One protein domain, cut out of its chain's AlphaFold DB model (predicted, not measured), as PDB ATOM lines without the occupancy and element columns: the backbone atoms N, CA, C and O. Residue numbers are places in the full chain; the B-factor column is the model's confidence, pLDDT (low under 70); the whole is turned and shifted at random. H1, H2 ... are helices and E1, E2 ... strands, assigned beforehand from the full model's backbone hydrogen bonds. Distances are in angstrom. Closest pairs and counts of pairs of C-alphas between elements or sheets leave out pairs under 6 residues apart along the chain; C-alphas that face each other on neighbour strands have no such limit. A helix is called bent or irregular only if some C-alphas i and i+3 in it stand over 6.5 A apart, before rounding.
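AT A GLANCE: This is residues 55 to 144 of the 154 residues of an uncharacterized protein of Spiribacter salinus (UniProt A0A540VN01). What is the shape? H2 crosses between two longer helices, H1 and H3, with one end at each, and the two-stranded hairpin E1 and E2 reaches away from the far end of H2. The long link 111 to 124 leads from the hairpin to H3. What is it made of? The printed part has 90 residues, mostly helix, in the order H1, H2, E1, E2, H3, with one antiparallel sheet, E1 - E2. It is only just loose, close to compact, with a radius of gyration of the C-alphas of 14.7 A and spans of 42 by 30 by 21 A.

IN THESE COORDINATES: Where are the helices? H1, residues 55 to 74, begins at C-alpha (376.289, 214.861, 333.356) and is 27.8 A long; H2 is residues 80 to 92. H3, residues 125 to 142, is 25.7 A long and ends at C-alpha (358.060, 204.110, 337.422). Where are the strands? E1 is residues 95 to 99 and E2 is 106 to 110.

HOW THE PARTS SIT: How do the helices meet? H1 touches H2 about perpendicular, at 77 degrees, closest at the C-alphas of His 63 and Lys 80, 4.9 A. H2 touches H3 at 81 degrees, about perpendicular, closest at the C-alphas of Phe 92 and Ala 132, 4.9 A. H1 and H3 only just touch, with 3 pairs of C-alphas within 8 A, the same way at a shallow tilt of 28 degrees; Leu 59 and Met 133 have the closest C-alphas, 7.2 A. What of the backbone? In the hairpin E1 and E2, N 96 and O 109 are within hydrogen-bond range at 2.8 A. Every O i to N i+4 pair is within range in H1 and H3, 7 of 9 in H2, which is only just irregular, with C-alphas 86 and 89 6.8 A apart.

THE WHOLE: How large is it? The two C-alphas farthest apart, of Glu 102 and Gly 144, are 44.4 A apart. Is it unbroken and confident? The printed part has no cut, the link E2 to H3 is long, and no printed residue is under 70 in pLDDT.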
ATOM      1  N   GLN A  55     377.303 214.975 332.312       88.38
ATOM      2  CA  GLN A  55     376.289 214.861 333.356       88.38
ATOM      3  C   GLN A  55     375.202 215.930 333.240       88.38
ATOM      4  O   GLN A  55     374.017 215.627 333.096       88.38
ATOM      5  N   ARG A  56     375.593 217.206 333.216       88.44
ATOM      6  CA  ARG A  56     374.642 218.318 333.094       88.44
ATOM      7  C   ARG A  56     373.913 218.326 331.767       88.44
ATOM      8  O   ARG A  56     372.731 218.654 331.724       88.44
ATOM      9  N   LYS A  57     374.610 218.025 330.672       90.25
ATOM     10  CA  LYS A  57     373.985 217.998 329.348       90.25
ATOM     11  C   LYS A  57     372.898 216.923 329.296       90.25
ATOM     12  O   LYS A  57     371.805 217.213 328.811       90.25
ATOM     13  N   THR A  58     373.190 215.737 329.821       93.25
ATOM     14  CA  THR A  58     372.248 214.619 329.929       93.25
ATOM     15  C   THR A  58     371.077 214.975 330.842       93.25
ATOM     16  O   THR A  58     369.929 214.844 330.428       93.25
ATOM     17  N   LEU A  59     371.335 215.560 332.013       95.00
ATOM     18  CA  LEU A  59     370.283 216.009 332.928       95.00
ATOM     19  C   LEU A  59     369.296 216.982 332.259       95.00
ATOM     20  O   LEU A  59     368.086 216.787 332.301       95.00
ATOM     21  N   TRP A  60     369.797 218.015 331.576       95.00
ATOM     22  CA  TRP A  60     368.944 218.989 330.881       95.00
ATOM     23  C   TRP A  60     368.245 218.426 329.638       95.00
ATOM     24  O   TRP A  60     367.262 219.006 329.154       95.00
ATOM     25  N   MET A  61     368.763 217.341 329.067       95.62
ATOM     26  CA  MET A  61     368.077 216.592 328.021       95.62
ATOM     27  C   MET A  61     366.866 215.873 328.618       95.62
ATOM     28  O   MET A  61     365.757 216.134 328.152       95.62
ATOM     29  N   TRP A  62     367.059 215.116 329.703       97.25
ATOM     30  CA  TRP A  62     365.981 214.423 330.417       97.25
ATOM     31  C   TRP A  62     364.887 215.379 330.882       97.25
ATOM     32  O   TRP A  62     363.714 215.125 330.632       97.25
ATOM     33  N   HIS A  63     365.238 216.547 331.431       98.12
ATOM     34  CA  HIS A  63     364.237 217.559 331.809       98.12
ATOM     35  C   HIS A  63     363.366 217.998 330.632       98.12
ATOM     36  O   HIS A  63     362.200 218.325 330.814       98.12
ATOM     37  N   GLY A  64     363.922 218.016 329.418       97.56
ATOM     38  CA  GLY A  64     363.170 218.314 328.201       97.56
ATOM     39  C   GLY A  64     362.185 217.222 327.822       97.56
ATOM     40  O   GLY A  64     361.047 217.528 327.476       97.56
ATOM     41  N   GLU A  65     362.623 215.972 327.903       98.00
ATOM     42  CA  GLU A  65     361.805 214.796 327.604       98.00
ATOM     43  C   GLU A  65     360.659 214.681 328.615       98.00
ATOM     44  O   GLU A  65     359.490 214.631 328.232       98.00
ATOM     45  N   VAL A  66     360.976 214.806 329.906       98.06
ATOM     46  CA  VAL A  66     359.988 214.799 330.989       98.06
ATOM     47  C   VAL A  66     359.027 215.984 330.885       98.06
ATOM     48  O   VAL A  66     357.824 215.796 331.036       98.06
ATOM     49  N   ALA A  67     359.500 217.197 330.580       98.12
ATOM     50  CA  ALA A  67     358.612 218.348 330.394       98.12
ATOM     51  C   ALA A  67     357.633 218.134 329.229       98.12
ATOM     52  O   ALA A  67     356.455 218.491 329.330       98.12
ATOM     53  N   SER A  68     358.103 217.541 328.128       97.75
ATOM     54  CA  SER A  68     357.257 217.214 326.979       97.75
ATOM     55  C   SER A  68     356.170 216.211 327.365       97.75
ATOM     56  O   SER A  68     354.994 216.440 327.086       97.75
ATOM     57  N   ASP A  69     356.541 215.132 328.053       97.88
ATOM     58  CA  ASP A  69     355.607 214.087 328.467       97.88
ATOM     59  C   ASP A  69     354.594 214.593 329.519       97.88
ATOM     60  O   ASP A  69     353.382 214.434 329.348       97.88
ATOM     61  N   LEU A  70     355.047 215.336 330.538       97.00
ATOM     62  CA  LEU A  70     354.163 215.975 331.521       97.00
ATOM     63  C   LEU A  70     353.191 216.961 330.872       97.00
ATOM     64  O   LEU A  70     352.030 217.032 331.284       97.00
ATOM     65  N   THR A  71     353.629 217.699 329.847       97.62
ATOM     66  CA  THR A  71     352.748 218.607 329.100       97.62
ATOM     67  C   THR A  71     351.598 217.851 328.446       97.62
ATOM     68  O   THR A  71     350.446 218.272 328.547       97.62
ATOM     69  N   VAL A  72     351.888 216.699 327.834       96.88
ATOM     70  CA  VAL A  72     350.868 215.844 327.215       96.88
ATOM     71  C   VAL A  72     349.911 215.274 328.263       96.88
ATOM     72  O   VAL A  72     348.699 215.319 328.068       96.88
ATOM     73  N   ARG A  73     350.429 214.767 329.388       96.31
ATOM     74  CA  ARG A  73     349.605 214.101 330.415       96.31
ATOM     75  C   ARG A  73     348.728 215.050 331.216       96.31
ATOM     76  O   ARG A  73     347.613 214.693 331.583       96.31
ATOM     77  N   THR A  74     349.246 216.230 331.541       96.12
ATOM     78  CA  THR A  74     348.564 217.178 332.434       96.12
ATOM     79  C   THR A  74     347.740 218.219 331.681       96.12
ATOM     80  O   THR A  74     346.890 218.869 332.282       96.12
ATOM     81  N   GLY A  75     348.001 218.420 330.384       95.69
ATOM     82  CA  GLY A  75     347.415 219.507 329.593       95.69
ATOM     83  C   GLY A  75     347.947 220.904 329.947       95.69
ATOM     84  O   GLY A  75     347.587 221.879 329.287       95.69
ATOM     85  N   ALA A  76     348.811 221.022 330.960       96.31
ATOM     86  CA  ALA A  76     349.503 222.254 331.317       96.31
ATOM     87  C   ALA A  76     350.835 222.354 330.568       96.31
ATOM     88  O   ALA A  76     351.466 221.346 330.275       96.31
ATOM     89  N   ARG A  77     351.301 223.570 330.271       96.50
ATOM     90  CA  ARG A  77     352.604 223.760 329.625       96.50
ATOM     91  C   ARG A  77     353.725 223.623 330.654       96.50
ATOM     92  O   ARG A  77     353.836 224.481 331.522       96.50
ATOM     93  N   TRP A  78     354.576 222.618 330.482       97.69
ATOM     94  CA  TRP A  78     355.806 222.439 331.252       97.69
ATOM     95  C   TRP A  78     357.029 222.804 330.415       97.69
ATOM     96  O   TRP A  78     357.080 222.570 329.204       97.69
ATOM     97  N   ASN A  79     358.038 223.370 331.065       97.50
ATOM     98  CA  ASN A  79     359.355 223.591 330.486       97.50
ATOM     99  C   ASN A  79     360.452 222.902 331.323       97.50
ATOM    100  O   ASN A  79     360.192 222.329 332.380       97.50
ATOM    101  N   LYS A  80     361.692 222.922 330.819       97.56
ATOM    102  CA  LYS A  80     362.832 222.253 331.464       97.56
ATOM    103  C   LYS A  80     363.139 222.809 332.851       97.56
ATOM    104  O   LYS A  80     363.526 222.048 333.731       97.56
ATOM    105  N   ASP A  81     362.988 224.118 333.019       97.12
ATOM    106  CA  ASP A  81     363.227 224.794 334.288       97.12
ATOM    107  C   ASP A  81     362.134 224.420 335.293       97.12
ATOM    108  O   ASP A  81     362.456 224.110 336.432       97.12
ATOM    109  N   ASP A  82     360.870 224.314 334.869       97.44
ATOM    110  CA  ASP A  82     359.784 223.842 335.742       97.44
ATOM    111  C   ASP A  82     360.079 222.431 336.269       97.44
ATOM    112  O   ASP A  82     359.960 222.162 337.462       97.44
ATOM    113  N   VAL A  83     360.518 221.523 335.390       97.94
ATOM    114  CA  VAL A  83     360.913 220.168 335.797       97.94
ATOM    115  C   VAL A  83     362.121 220.214 336.731       97.94
ATOM    116  O   VAL A  83     362.141 219.498 337.731       97.94
ATOM    117  N   HIS A  84     363.105 221.074 336.463       97.25
ATOM    118  CA  HIS A  84     364.268 221.204 337.331       97.25
ATOM    119  C   HIS A  84     363.891 221.688 338.736       97.25
ATOM    120  O   HIS A  84     364.241 221.046 339.725       97.25
ATOM    121  N   GLU A  85     363.167 222.802 338.818       95.44
ATOM    122  CA  GLU A  85     362.881 223.516 340.061       95.44
ATOM    123  C   GLU A  85     361.773 222.859 340.882       95.44
ATOM    124  O   GLU A  85     361.845 222.854 342.109       95.44
ATOM    125  N   LEU A  86     360.746 222.312 340.225       95.81
ATOM    126  CA  LEU A  86     359.536 221.828 340.897       95.81
ATOM    127  C   LEU A  86     359.525 220.311 341.092       95.81
ATOM    128  O   LEU A  86     358.808 219.811 341.958       95.81
ATOM    129  N   VAL A  87     360.302 219.568 340.297       96.12
ATOM    130  CA  VAL A  87     360.342 218.100 340.362       96.12
ATOM    131  C   VAL A  87     361.719 217.614 340.782       96.12
ATOM    132  O   VAL A  87     361.827 216.928 341.795       96.12
ATOM    133  N   PHE A  88     362.766 217.965 340.034       97.44
ATOM    134  CA  PHE A  88     364.077 217.358 340.218       97.44
ATOM    135  C   PHE A  88     364.740 217.780 341.535       97.44
ATOM    136  O   PHE A  88     365.052 216.928 342.367       97.44
ATOM    137  N   LEU A  89     364.926 219.090 341.744       95.31
ATOM    138  CA  LEU A  89     365.590 219.612 342.940       95.31
ATOM    139  C   LEU A  89     364.874 219.183 344.233       95.31
ATOM    140  O   LEU A  89     365.550 218.660 345.115       95.31
ATOM    141  N   PRO A  90     363.540 219.323 344.378       94.44
ATOM    142  CA  PRO A  90     362.883 219.002 345.642       94.44
ATOM    143  C   PRO A  90     362.855 217.504 345.966       94.44
ATOM    144  O   PRO A  90     362.745 217.154 347.137       94.44
ATOM    145  N   ARG A  91     362.913 216.624 344.954       95.00
ATOM    146  CA  ARG A  91     362.762 215.170 345.145       95.00
ATOM    147  C   ARG A  91     364.078 214.416 345.250       95.00
ATOM    148  O   ARG A  91     364.124 213.437 345.984       95.00
ATOM    149  N   PHE A  92     365.100 214.822 344.497       95.88
ATOM    150  CA  PHE A  92     366.309 214.008 344.322       95.88
ATOM    151  C   PHE A  92     367.579 214.677 344.847       95.88
ATOM    152  O   PHE A  92     368.559 213.985 345.101       95.88
ATOM    153  N   MET A  93     367.585 216.003 345.024       94.25
ATOM    154  CA  MET A  93     368.742 216.691 345.596       94.25
ATOM    155  C   MET A  93     368.640 216.772 347.125       94.25
ATOM    156  O   MET A  93     367.549 217.016 347.654       94.25
ATOM    157  N   PRO A  94     369.769 216.645 347.851       91.00
ATOM    158  CA  PRO A  94     369.798 216.865 349.291       91.00
ATOM    159  C   PRO A  94     369.312 218.268 349.662       91.00
ATOM    160  O   PRO A  94     369.524 219.234 348.924       91.00
ATOM    161  N   GLN A  95     368.674 218.385 350.824       89.81
ATOM    162  CA  GLN A  95     368.254 219.668 351.379       89.81
ATOM    163  C   GLN A  95     369.395 220.285 352.190       89.81
ATOM    164  O   GLN A  95     370.129 219.581 352.878       89.81
ATOM    165  N   ARG A  96     369.520 221.608 352.129       86.50
ATOM    166  CA  ARG A  96     370.388 222.408 352.987       86.50
ATOM    167  C   ARG A  96     369.532 223.296 353.876       86.50
ATOM    168  O   ARG A  96     368.579 223.921 353.408       86.50
ATOM    169  N   GLU A  97     369.927 223.375 355.137       85.50
ATOM    170  CA  GLU A  97     369.399 224.349 356.082       85.50
ATOM    171  C   GLU A  97     370.047 225.715 355.845       85.50
ATOM    172  O   GLU A  97     371.268 225.858 355.732       85.50
ATOM    173  N   LEU A  98     369.203 226.729 355.727       80.88
ATOM    174  CA  LEU A  98     369.565 228.130 355.617       80.88
ATOM    175  C   LEU A  98     368.885 228.856 356.764       80.88
ATOM    176  O   LEU A  98     367.663 228.928 356.809       80.88
ATOM    177  N   VAL A  99     369.679 229.403 357.675       83.56
ATOM    178  CA  VAL A  99     369.155 230.278 358.721       83.56
ATOM    179  C   VAL A  99     368.972 231.664 358.116       83.56
ATOM    180  O   VAL A  99     369.931 232.250 357.605       83.56
ATOM    181  N   ASP A 100     367.745 232.170 358.139       82.19
ATOM    182  CA  ASP A 100     367.443 233.540 357.752       82.19
ATOM    183  C   ASP A 100     368.144 234.500 358.734       82.19
ATOM    184  O   ASP A 100     367.885 234.446 359.940       82.19
ATOM    185  N   PRO A 101     369.054 235.367 358.257       81.88
ATOM    186  CA  PRO A 101     369.820 236.249 359.128       81.88
ATOM    187  C   PRO A 101     368.972 237.351 359.777       81.88
ATOM    188  O   PRO A 101     369.400 237.918 360.781       81.88
ATOM    189  N   GLU A 102     367.805 237.679 359.220       86.88
ATOM    190  CA  GLU A 102     366.927 238.740 359.720       86.88
ATOM    191  C   GLU A 102     365.900 238.205 360.722       86.88
ATOM    192  O   GLU A 102     365.592 238.872 361.710       86.88
ATOM    193  N   THR A 103     365.380 236.998 360.488       87.25
ATOM    194  CA  THR A 103     364.290 236.419 361.291       87.25
ATOM    195  C   THR A 103     364.741 235.291 362.220       87.25
ATOM    196  O   THR A 103     364.043 234.976 363.183       87.25
ATOM    197  N   GLY A 104     365.906 234.688 361.963       87.06
ATOM    198  CA  GLY A 104     366.387 233.492 362.657       87.06
ATOM    199  C   GLY A 104     365.642 232.208 362.274       87.06
ATOM    200  O   GLY A 104     365.867 231.171 362.899       87.06
ATOM    201  N   GLU A 105     364.749 232.253 361.281       88.12
ATOM    202  CA  GLU A 105     363.992 231.089 360.818       88.12
ATOM    203  C   GLU A 105     364.891 230.114 360.041       88.12
ATOM    204  O   GLU A 105     365.710 230.521 359.216       88.12
ATOM    205  N   VAL A 106     364.737 228.809 360.290       85.12
ATOM    206  CA  VAL A 106     365.442 227.762 359.536       85.12
ATOM    207  C   VAL A 106     364.630 227.419 358.288       85.12
ATOM    208  O   VAL A 106     363.554 226.833 358.364       85.12
ATOM    209  N   LEU A 107     365.165 227.772 357.123       83.56
ATOM    210  CA  LEU A 107     364.611 227.444 355.817       83.56
ATOM    211  C   LEU A 107     365.316 226.216 355.240       83.56
ATOM    212  O   LEU A 107     366.538 226.194 355.107       83.56
ATOM    213  N   HIS A 108     364.548 225.225 354.799       83.12
ATOM    214  CA  HIS A 108     365.084 224.090 354.049       83.12
ATOM    215  C   HIS A 108     364.994 224.378 352.550       83.12
ATOM    216  O   HIS A 108     363.914 224.675 352.030       83.12
ATOM    217  N   ARG A 109     366.126 224.315 351.842       85.62
ATOM    218  CA  ARG A 109     366.163 224.453 350.380       85.62
ATOM    219  C   ARG A 109     367.005 223.358 349.737       85.62
ATOM    220  O   ARG A 109     368.074 223.048 350.261       85.62
ATOM    221  N   PRO A 110     366.605 222.833 348.567       89.31
ATOM    222  CA  PRO A 110     367.411 221.848 347.869       89.31
ATOM    223  C   PRO A 110     368.730 222.466 347.416       89.31
ATOM    224  O   PRO A 110     368.788 223.612 346.953       89.31
ATOM    225  N   ILE A 111     369.797 221.680 347.511       89.56
ATOM    226  CA  ILE A 111     371.098 222.053 346.979       89.56
ATOM    227  C   ILE A 111     371.010 222.104 345.454       89.56
ATOM    228  O   ILE A 111     370.456 221.229 344.792       89.56
ATOM    229  N   ARG A 112     371.569 223.171 344.882       88.75
ATOM    230  CA  ARG A 112     371.633 223.364 343.433       88.75
ATOM    231  C   ARG A 112     372.654 222.400 342.829       88.75
ATOM    232  O   ARG A 112     373.737 222.238 343.376       88.75
ATOM    233  N   THR A 113     372.400 221.903 341.620       85.44
ATOM    234  CA  THR A 113     373.362 221.101 340.821       85.44
ATOM    235  C   THR A 113     374.618 221.881 340.397       85.44
ATOM    236  O   THR A 113     375.527 221.362 339.750       85.44
ATOM    237  N   SER A 114     374.664 223.182 340.692       83.94
ATOM    238  CA  SER A 114     375.823 224.066 340.543       83.94
ATOM    239  C   SER A 114     376.433 224.516 341.859       83.94
ATOM    240  O   SER A 114     377.361 225.321 341.833       83.94
ATOM    241  N   GLY A 115     375.848 224.100 342.977       82.19
ATOM    242  CA  GLY A 115     376.258 224.520 344.300       82.19
ATOM    243  C   GLY A 115     377.499 223.776 344.790       82.19
ATOM    244  O   GLY A 115     377.935 222.805 344.169       82.19
ATOM    245  N   PRO A 116     378.066 224.230 345.915       80.56
ATOM    246  CA  PRO A 116     379.035 223.440 346.660       80.56
ATOM    247  C   PRO A 116     378.364 222.194 347.251       80.56
ATOM    248  O   PRO A 116     377.156 222.207 347.516       80.56
ATOM    249  N   ALA A 117     379.154 221.138 347.458       82.56
ATOM    250  CA  ALA A 117     378.717 219.966 348.213       82.56
ATOM    251  C   ALA A 117     378.291 220.379 349.639       82.56
ATOM    252  O   ALA A 117     378.785 221.398 350.140       82.56
ATOM    253  N   PRO A 118     377.350 219.652 350.269       83.38
ATOM    254  CA  PRO A 118     377.052 219.844 351.684       83.38
ATOM    255  C   PRO A 118     378.330 219.695 352.524       83.38
ATOM    256  O   PRO A 118     379.171 218.860 352.216       83.38
ATOM    257  N   GLU A 119     378.472 220.500 353.578       79.12
ATOM    258  CA  GLU A 119     379.664 220.474 354.445       79.12
ATOM    259  C   GLU A 119     379.795 219.154 355.223       79.12
ATOM    260  O   GLU A 119     380.908 218.731 355.519       79.12
ATOM    261  N   ASP A 120     378.668 218.484 355.477       80.88
ATOM    262  CA  ASP A 120     378.588 217.210 356.199       80.88
ATOM    263  C   ASP A 120     378.573 215.978 355.267       80.88
ATOM    264  O   ASP A 120     378.235 214.875 355.699       80.88
ATOM    265  N   ASP A 121     378.886 216.149 353.976       79.62
ATOM    266  CA  ASP A 121     378.940 215.065 352.990       79.62
ATOM    267  C   ASP A 121     380.341 214.975 352.373       79.62
ATOM    268  O   ASP A 121     380.802 215.894 351.698       79.62
ATOM    269  N   ASP A 122     381.014 213.842 352.585       85.38
ATOM    270  CA  ASP A 122     382.374 213.594 352.086       85.38
ATOM    271  C   ASP A 122     382.439 213.420 350.554       85.38
ATOM    272  O   ASP A 122     383.526 213.350 349.970       85.38
ATOM    273  N   ARG A 123     381.288 213.306 349.876       84.50
ATOM    274  CA  ARG A 123     381.220 213.147 348.419       84.50
ATOM    275  C   ARG A 123     381.393 214.484 347.707       84.50
ATOM    276  O   ARG A 123     380.920 215.533 348.141       84.50
ATOM    277  N   ASP A 124     381.992 214.435 346.520       87.19
ATOM    278  CA  ASP A 124     381.968 215.588 345.627       87.19
ATOM    279  C   ASP A 124     380.560 215.825 345.039       87.19
ATOM    280  O   ASP A 124     379.709 214.933 344.967       87.19
ATOM    281  N   MET A 125     380.309 217.056 344.584       87.88
ATOM    282  CA  MET A 125     379.016 217.433 343.997       87.88
ATOM    283  C   MET A 125     378.654 216.579 342.774       87.88
ATOM    284  O   MET A 125     377.478 216.350 342.507       87.88
ATOM    285  N   ARG A 126     379.646 216.097 342.018       87.44
ATOM    286  CA  ARG A 126     379.397 215.295 340.819       87.44
ATOM    287  C   ARG A 126     378.801 213.942 341.196       87.44
ATOM    288  O   ARG A 126     377.845 213.516 340.559       87.44
ATOM    289  N   SER A 127     379.318 213.310 342.243       89.88
ATOM    290  CA  SER A 127     378.802 212.065 342.808       89.88
ATOM    291  C   SER A 127     377.369 212.238 343.318       89.88
ATOM    292  O   SER A 127     376.478 211.494 342.921       89.88
ATOM    293  N   ILE A 128     377.105 213.312 344.072       91.94
ATOM    294  CA  ILE A 128     375.755 213.633 344.569       91.94
ATOM    295  C   ILE A 128     374.755 213.796 343.413       91.94
ATOM    296  O   ILE A 128     373.643 213.269 343.468       91.94
ATOM    297  N   VAL A 129     375.138 214.514 342.352       92.31
ATOM    298  CA  VAL A 129     374.277 214.699 341.176       92.31
ATOM    299  C   VAL A 129     374.098 213.391 340.399       92.31
ATOM    300  O   VAL A 129     373.004 213.159 339.889       92.31
ATOM    301  N   SER A 130     375.113 212.523 340.331       92.69
ATOM    302  CA  SER A 130     374.986 211.198 339.705       92.69
ATOM    303  C   SER A 130     373.958 210.339 340.431       92.69
ATOM    304  O   SER A 130     373.043 209.837 339.784       92.69
ATOM    305  N   ASP A 131     374.028 210.258 341.760       93.88
ATOM    306  CA  ASP A 131     373.062 209.499 342.563       93.88
ATOM    307  C   ASP A 131     371.637 210.052 342.393       93.88
ATOM    308  O   ASP A 131     370.667 209.301 342.265       93.88
ATOM    309  N   ALA A 132     371.496 211.382 342.345       95.44
ATOM    310  CA  ALA A 132     370.217 212.033 342.076       95.44
ATOM    311  C   ALA A 132     369.693 211.714 340.664       95.44
ATOM    312  O   ALA A 132     368.493 211.510 340.479       95.44
ATOM    313  N   MET A 133     370.574 211.644 339.660       95.75
ATOM    314  CA  MET A 133     370.225 211.255 338.292       95.75
ATOM    315  C   MET A 133     369.779 209.794 338.196       95.75
ATOM    316  O   MET A 133     368.799 209.514 337.509       95.75
ATOM    317  N   GLU A 134     370.425 208.873 338.908       95.62
ATOM    318  CA  GLU A 134     370.007 207.467 338.956       95.62
ATOM    319  C   GLU A 134     368.611 207.309 339.571       95.62
ATOM    320  O   GLU A 134     367.742 206.640 339.003       95.62
ATOM    321  N   GLN A 135     368.353 207.994 340.690       97.12
ATOM    322  CA  GLN A 135     367.030 208.021 341.319       97.12
ATOM    323  C   GLN A 135     365.977 208.658 340.406       97.12
ATOM    324  O   GLN A 135     364.849 208.169 340.312       97.12
ATOM    325  N   TYR A 136     366.345 209.726 339.700       97.62
ATOM    326  CA  TYR A 136     365.462 210.392 338.753       97.62
ATOM    327  C   TYR A 136     365.109 209.497 337.561       97.62
ATOM    328  O   TYR A 136     363.941 209.429 337.174       97.62
ATOM    329  N   MET A 137     366.079 208.756 337.023       96.38
ATOM    330  CA  MET A 137     365.857 207.759 335.974       96.38
ATOM    331  C   MET A 137     364.910 206.651 336.451       96.38
ATOM    332  O   MET A 137     363.950 206.320 335.753       96.38
ATOM    333  N   ALA A 138     365.119 206.125 337.662       96.75
ATOM    334  CA  ALA A 138     364.226 205.129 338.253       96.75
ATOM    335  C   ALA A 138     362.794 205.667 338.423       96.75
ATOM    336  O   ALA A 138     361.825 204.969 338.119       96.75
ATOM    337  N   TRP A 139     362.648 206.924 338.850       97.25
ATOM    338  CA  TRP A 139     361.349 207.587 338.943       97.25
ATOM    339  C   TRP A 139     360.683 207.760 337.571       97.25
ATOM    340  O   TRP A 139     359.495 207.469 337.438       97.25
ATOM    341  N   CYS A 140     361.427 208.173 336.538       97.00
ATOM    342  CA  CYS A 140     360.897 208.284 335.176       97.00
ATOM    343  C   CYS A 140     360.346 206.936 334.697       97.00
ATOM    344  O   CYS A 140     359.209 206.871 334.232       97.00
ATOM    345  N   TYR A 141     361.098 205.852 334.915       95.81
ATOM    346  CA  TYR A 141     360.658 204.496 334.590       95.81
ATOM    347  C   TYR A 141     359.367 204.108 335.327       95.81
ATOM    348  O   TYR A 141     358.422 203.627 334.706       95.81
ATOM    349  N   GLN A 142     359.273 204.378 336.634       96.69
ATOM    350  CA  GLN A 142     358.060 204.110 337.422       96.69
ATOM    351  C   GLN A 142     356.845 204.912 336.941       96.69
ATOM    352  O   GLN A 142     355.721 204.414 336.967       96.69
ATOM    353  N   MET A 143     357.065 206.144 336.485       95.00
ATOM    354  CA  MET A 143     356.025 206.992 335.904       95.00
ATOM    355  C   MET A 143     355.688 206.608 334.456       95.00
ATOM    356  O   MET A 143     354.761 207.177 333.883       95.00
ATOM    357  N   GLY A 144     356.416 205.666 333.850       96.00
ATOM    358  CA  GLY A 144     356.284 205.309 332.440       96.00
ATOM    359  C   GLY A 144     356.666 206.454 331.504       96.00
ATOM    360  O   GLY A 144     356.014 206.628 330.479       96.00
TER     361      GLY A 144